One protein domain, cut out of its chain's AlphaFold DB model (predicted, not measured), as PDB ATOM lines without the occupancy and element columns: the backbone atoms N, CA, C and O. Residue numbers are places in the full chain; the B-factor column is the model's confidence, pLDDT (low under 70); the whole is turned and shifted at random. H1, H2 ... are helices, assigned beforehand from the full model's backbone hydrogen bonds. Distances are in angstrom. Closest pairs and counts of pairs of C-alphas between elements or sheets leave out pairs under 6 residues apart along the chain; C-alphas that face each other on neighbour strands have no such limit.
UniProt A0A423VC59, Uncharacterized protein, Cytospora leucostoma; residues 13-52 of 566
ATOM      1  N   HIS A  13      -6.014 -40.452 -48.555       68.06
ATOM      2  CA  HIS A  13      -4.948 -41.310 -48.031       68.06
ATOM      3  C   HIS A  13      -4.957 -41.319 -46.493       68.06
ATOM      4  O   HIS A  13      -5.069 -40.270 -45.861       68.06
ATOM      5  N   VAL A  14      -4.746 -42.493 -45.887       73.38
ATOM      6  CA  VAL A  14      -4.763 -42.702 -44.422       73.38
ATOM      7  C   VAL A  14      -3.817 -41.747 -43.676       73.38
ATOM      8  O   VAL A  14      -4.160 -41.226 -42.616       73.38
ATOM      9  N   GLY A  15      -2.651 -41.438 -44.256       78.69
ATOM     10  CA  GLY A  15      -1.708 -40.470 -43.688       78.69
ATOM     11  C   GLY A  15      -2.247 -39.035 -43.603       78.69
ATOM     12  O   GLY A  15      -1.852 -38.300 -42.706       78.69
ATOM     13  N   GLN A  16      -3.173 -38.642 -44.484       76.75
ATOM     14  CA  GLN A  16      -3.802 -37.321 -44.454       76.75
ATOM     15  C   GLN A  16      -4.861 -37.239 -43.346       76.75
ATOM     16  O   GLN A  16      -4.837 -36.290 -42.571       76.75
ATOM     17  N   LEU A  17      -5.690 -38.278 -43.180       85.06
ATOM     18  CA  LEU A  17      -6.618 -38.384 -42.044       85.06
ATOM     19  C   LEU A  17      -5.871 -38.336 -40.698       85.06
ATOM     20  O   LEU A  17      -6.305 -37.657 -39.772       85.06
ATOM     21  N   TRP A  18      -4.702 -38.980 -40.600       89.44
ATOM     22  CA  TRP A  18      -3.862 -38.911 -39.397       89.44
ATOM     23  C   TRP A  18      -3.260 -37.519 -39.130       89.44
ATOM     24  O   TRP A  18      -2.951 -37.193 -37.985       89.44
ATOM     25  N   VAL A  19      -3.086 -36.688 -40.163       88.88
ATOM     26  CA  VAL A  19      -2.652 -35.286 -40.025       88.88
ATOM     27  C   VAL A  19      -3.820 -34.375 -39.632       88.88
ATOM     28  O   VAL A  19      -3.600 -33.446 -38.854       88.88
ATOM     29  N   GLU A  20      -5.032 -34.661 -40.115       90.25
ATOM     30  CA  GLU A  20      -6.263 -33.894 -39.859       90.25
ATOM     31  C   GLU A  20      -6.874 -34.117 -38.458       90.25
ATOM     32  O   GLU A  20      -7.591 -33.245 -37.975       90.25
ATOM     33  N   LEU A  21      -6.580 -35.236 -37.782       93.88
ATOM     34  CA  LEU A  21      -6.987 -35.476 -36.384       93.88
ATOM     35  C   LEU A  21      -6.382 -34.449 -35.412       93.88
ATOM     36  O   LEU A  21      -5.223 -34.056 -35.566       93.88
ATOM     37  N   GLY A  22      -7.089 -34.086 -34.339       95.25
ATOM     38  CA  GLY A  22      -6.524 -33.249 -33.277       95.25
ATOM     39  C   GLY A  22      -5.314 -33.900 -32.592       95.25
ATOM     40  O   GLY A  22      -5.126 -35.120 -32.632       95.25
ATOM     41  N   GLU A  23      -4.467 -33.098 -31.942       93.56
ATOM     42  CA  GLU A  23      -3.400 -33.646 -31.089       93.56
ATOM     43  C   GLU A  23      -4.003 -34.400 -29.891       93.56
ATOM     44  O   GLU A  23      -3.567 -35.505 -29.569       93.56
ATOM     45  N   GLU A  24      -5.084 -33.870 -29.310       93.62
ATOM     46  CA  GLU A  24      -5.852 -34.534 -28.251       93.62
ATOM     47  C   GLU A  24      -6.438 -35.879 -28.708       93.62
ATOM     48  O   GLU A  24      -6.300 -36.870 -27.990       93.62
ATOM     49  N   ASP A  25      -7.001 -35.953 -29.923       92.38
ATOM     50  CA  ASP A  25      -7.515 -37.203 -30.504       92.38
ATOM     51  C   ASP A  25      -6.397 -38.234 -30.680       92.38
ATOM     52  O   ASP A  25      -6.540 -39.390 -30.278       92.38
ATOM     53  N   ARG A  26      -5.249 -37.819 -31.233       93.38
ATOM     54  CA  ARG A  26      -4.077 -38.690 -31.422       93.38
ATOM     55  C   ARG A  26      -3.528 -39.197 -30.083       93.38
ATOM     56  O   ARG A  26      -3.186 -40.377 -29.966       93.38
ATOM     57  N   ILE A  27      -3.522 -38.357 -29.046       91.94
ATOM     58  CA  ILE A  27      -3.160 -38.739 -27.671       91.94
ATOM     59  C   ILE A  27      -4.197 -39.701 -27.063       91.94
ATOM     60  O   ILE A  27      -3.816 -40.666 -26.393       91.94
ATOM     61  N   LEU A  28      -5.496 -39.479 -27.284       91.81
ATOM     62  CA  LEU A  28      -6.580 -40.334 -26.786       91.81
ATOM     63  C   LEU A  28      -6.567 -41.717 -27.459       91.81
ATOM     64  O   LEU A  28      -6.687 -42.737 -26.773       91.81
ATOM     65  N   ILE A  29      -6.335 -41.759 -28.770       91.31
ATOM     66  CA  ILE A  29      -6.104 -42.971 -29.567       91.31
ATOM     67  C   ILE A  29      -4.899 -43.741 -29.012       91.31
ATOM     68  O   ILE A  29      -5.035 -44.914 -28.657       91.31
ATOM     69  N   GLY A  30      -3.750 -43.080 -28.829       91.50
ATOM     70  CA  GLY A  30      -2.545 -43.703 -28.265       91.50
ATOM     71  C   GLY A  30      -2.751 -44.264 -26.850       91.50
ATOM     72  O   GLY A  30      -2.366 -45.402 -26.567       91.50
ATOM     73  N   LYS A  31      -3.432 -43.514 -25.971       91.25
ATOM     74  CA  LYS A  31      -3.819 -43.976 -24.623       91.25
ATOM     75  C   LYS A  31      -4.767 -45.178 -24.673       91.25
ATOM     76  O   LYS A  31      -4.636 -46.083 -23.852       91.25
ATOM     77  N   THR A  32      -5.692 -45.213 -25.632       86.81
ATOM     78  CA  THR A  32      -6.658 -46.311 -25.797       86.81
ATOM     79  C   THR A  32      -5.970 -47.590 -26.274       86.81
ATOM     80  O   THR A  32      -6.152 -48.634 -25.650       86.81
ATOM     81  N   ILE A  33      -5.100 -47.506 -27.287       91.00
ATOM     82  CA  ILE A  33      -4.277 -48.638 -27.755       91.00
ATOM     83  C   ILE A  33      -3.417 -49.184 -26.604       91.00
ATOM     84  O   ILE A  33      -3.436 -50.381 -26.328       91.00
ATOM     85  N   SER A  34      -2.722 -48.301 -25.878       82.44
ATOM     86  CA  SER A  34      -1.850 -48.676 -24.754       82.44
ATOM     87  C   SER A  34      -2.603 -49.374 -23.607       82.44
ATOM     88  O   SER A  34      -2.071 -50.276 -22.963       82.44
ATOM     89  N   LYS A  35      -3.871 -49.005 -23.373       89.81
ATOM     90  CA  LYS A  35      -4.718 -49.582 -22.317       89.81
ATOM     91  C   LYS A  35      -5.372 -50.917 -22.704       89.81
ATOM     92  O   LYS A  35      -5.754 -51.682 -21.816       89.81
ATOM     93  N   HIS A  36      -5.521 -51.209 -23.996       85.38
ATOM     94  CA  HIS A  36      -6.263 -52.371 -24.488       85.38
ATOM     95  C   HIS A  36      -5.364 -53.354 -25.252       85.38
ATOM     96  O   HIS A  36      -5.382 -53.415 -26.475       85.38
ATOM     97  N   HIS A  37      -4.666 -54.230 -24.517       74.25
ATOM     98  CA  HIS A  37      -3.879 -55.359 -25.055       74.25
ATOM     99  C   HIS A  37      -4.699 -56.451 -25.794       74.25
ATOM    100  O   HIS A  37      -4.229 -57.579 -25.939       74.25
ATOM    101  N   LYS A  38      -5.933 -56.167 -26.223       82.62
ATOM    102  CA  LYS A  38      -6.771 -57.092 -26.997       82.62
ATOM    103  C   LYS A  38      -6.815 -56.645 -28.452       82.62
ATOM    104  O   LYS A  38      -7.260 -55.531 -28.729       82.62
ATOM    105  N   THR A  39      -6.412 -57.548 -29.343       70.88
ATOM    106  CA  THR A  39      -6.477 -57.420 -30.808       70.88
ATOM    107  C   THR A  39      -7.784 -56.796 -31.264       70.88
ATOM    108  O   THR A  39      -7.766 -55.769 -31.921       70.88
ATOM    109  N   ASP A  40      -8.910 -57.307 -30.775       76.38
ATOM    110  CA  ASP A  40     -10.257 -56.964 -31.239       76.38
ATOM    111  C   ASP A  40     -10.592 -55.462 -31.103       76.38
ATOM    112  O   ASP A  40     -11.359 -54.923 -31.899       76.38
ATOM    113  N   VAL A  41     -10.014 -54.772 -30.110       75.31
ATOM    114  CA  VAL A  41     -10.185 -53.318 -29.911       75.31
ATOM    115  C   VAL A  41      -9.263 -52.532 -30.842       75.31
ATOM    116  O   VAL A  41      -9.656 -51.499 -31.381       75.31
ATOM    117  N   ILE A  42      -8.046 -53.035 -31.057       78.00
ATOM    118  CA  ILE A  42      -7.068 -52.457 -31.979       78.00
ATOM    119  C   ILE A  42      -7.568 -52.611 -33.424       78.00
ATOM    120  O   ILE A  42      -7.546 -51.635 -34.162       78.00
ATOM    121  N   ASP A  43      -8.117 -53.767 -33.799       74.12
ATOM    122  CA  ASP A  43      -8.670 -54.052 -35.128       74.12
ATOM    123  C   ASP A  43      -9.933 -53.222 -35.422       74.12
ATOM    124  O   ASP A  43     -10.099 -52.713 -36.533       74.12
ATOM    125  N   GLN A  44     -10.805 -53.003 -34.427       73.31
ATOM    126  CA  GLN A  44     -11.944 -52.079 -34.558       73.31
ATOM    127  C   GLN A  44     -11.488 -50.627 -34.748       73.31
ATOM    128  O   GLN A  44     -12.042 -49.918 -35.586       73.31
ATOM    129  N   LEU A  45     -10.457 -50.189 -34.023       77.12
ATOM    130  CA  LEU A  45      -9.885 -48.846 -34.147       77.12
ATOM    131  C   LEU A  45      -9.159 -48.650 -35.491       77.12
ATOM    132  O   LEU A  45      -9.339 -47.629 -36.150       77.12
ATOM    133  N   ILE A  46      -8.404 -49.656 -35.932       78.81
ATOM    134  CA  ILE A  46      -7.776 -49.758 -37.259       78.81
ATOM    135  C   ILE A  46      -8.838 -49.658 -38.360       78.81
ATOM    136  O   ILE A  46      -8.671 -48.881 -39.299       78.81
ATOM    137  N   THR A  47      -9.962 -50.364 -38.209       76.69
ATOM    138  CA  THR A  47     -11.103 -50.296 -39.136       76.69
ATOM    139  C   THR A  47     -11.745 -48.904 -39.141       76.69
ATOM    140  O   THR A  47     -12.016 -48.364 -40.211       76.69
ATOM    141  N   LEU A  48     -11.937 -48.291 -37.968       74.00
ATOM    142  CA  LEU A  48     -12.535 -46.958 -37.813       74.00
ATOM    143  C   LEU A  48     -11.666 -45.832 -38.406       74.00
ATOM    144  O   LEU A  48     -12.203 -44.857 -38.924       74.00
ATOM    145  N   VAL A  49     -10.338 -45.974 -38.354       77.50
ATOM    146  CA  VAL A  49      -9.358 -45.012 -38.907       77.50
ATOM    147  C   VAL A  49      -8.957 -45.359 -40.360       77.50
ATOM    148  O   VAL A  49      -8.206 -44.625 -40.999       77.50
ATOM    149  N   GLY A  50      -9.481 -46.452 -40.931       76.19
ATOM    150  CA  GLY A  50      -9.271 -46.830 -42.336       76.19
ATOM    151  C   GLY A  50      -7.930 -47.515 -42.648       76.19
ATOM    152  O   GLY A  50      -7.519 -47.566 -43.807       76.19
ATOM    153  N   PHE A  51      -7.236 -48.062 -41.646       61.06
ATOM    154  CA  PHE A  51      -5.979 -48.796 -41.830       61.06
ATOM    155  C   PHE A  51      -6.218 -50.201 -42.419       61.06
ATOM    156  O   PHE A  51      -6.373 -51.193 -41.710       61.06
ATOM    157  N   ALA A  52      -6.212 -50.318 -43.747       40.09
ATOM    158  CA  ALA A  52      -6.354 -51.602 -44.435       40.09
ATOM    159  C   ALA A  52      -5.072 -52.468 -44.355       40.09
ATOM    160  O   ALA A  52      -4.203 -52.399 -45.226       40.09
TER     161      ALA A  52
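What this domain is: This is residues 13 to 52 of the 566 residues of an uncharacterized protein of Cytospora leucostoma (UniProt A0A423VC59). Three helices form a flat, open frame with few contacts across it: the short H1 makes one end, H2 makes one long side, and H3 makes the other long side, running back so that its last residue, Val 49, comes close to Val 14 at the start of H1. H2 and H3 run opposite ways at a shallow tilt, and the link of residues 36 to 38 makes the other end of the frame. The printed part has 40 residues with three named helices, in the order H1, H2, H3, and no named strand; the class is all helix. It is only just compact, close to loose, with a radius of gyration of the C-alphas of 10.3 A, and it spans 26 by 23 by 10 A.

Where its parts are: H1 holds residues 14 to 20 and begins at C-alpha 14, at (-4.763, -42.702, -44.422); it is 10.0 A from first to last C-alpha. H2 holds residues 23 to 35, the longest helix with 13 residues, and measures 18.2 A; its C-alpha 23 is at (-3.400, -33.646, -31.089). H3 holds residues 39 to 49, measures 15.1 A and ends at C-alpha 49, at (-9.358, -45.012, -38.907).

How they stand to each other: H1 and H2 are close but not clearly touching, the closest C-alphas being those of Trp 18 and Arg 26, 8.0 A apart. They run opposite ways at a steep tilt of 55 degrees. H2 and H3 are near each other, close but not clearly touching; their closest C-alphas, of Ile 33 and Ile 42, are 6.3 A apart. Their tilt is shallow, 18 degrees, and they run opposite ways, with 12.8 A from centre to centre. H1 and H3 are close but not clearly touching, with the C-alphas of Val 14 and Val 49 the closest at 7.5 A. Their lines are only just about perpendicular, at 71 degrees. In H1, H2 and H3 every O i to N i+4 pair is within hydrogen-bond range.

The domain as a whole: The two C-alphas farthest apart are those of His 13 and Lys 35, at 27.0 A, and the first and last printed C-alphas, of His 13 and Ala 52, are 11.0 A apart. The printed part has no cut. The links from H1 to H2, of 2 residues, and from H2 to H3, of 3 residues, are tight. Residues 19 to 25, of which 23 to 25 belong to H2, and residues 35 to 40 stand free. The mean pLDDT of the printed part is 81.8, and the model's confidence is low, under 70, at residue 13 and residues 51 to 52.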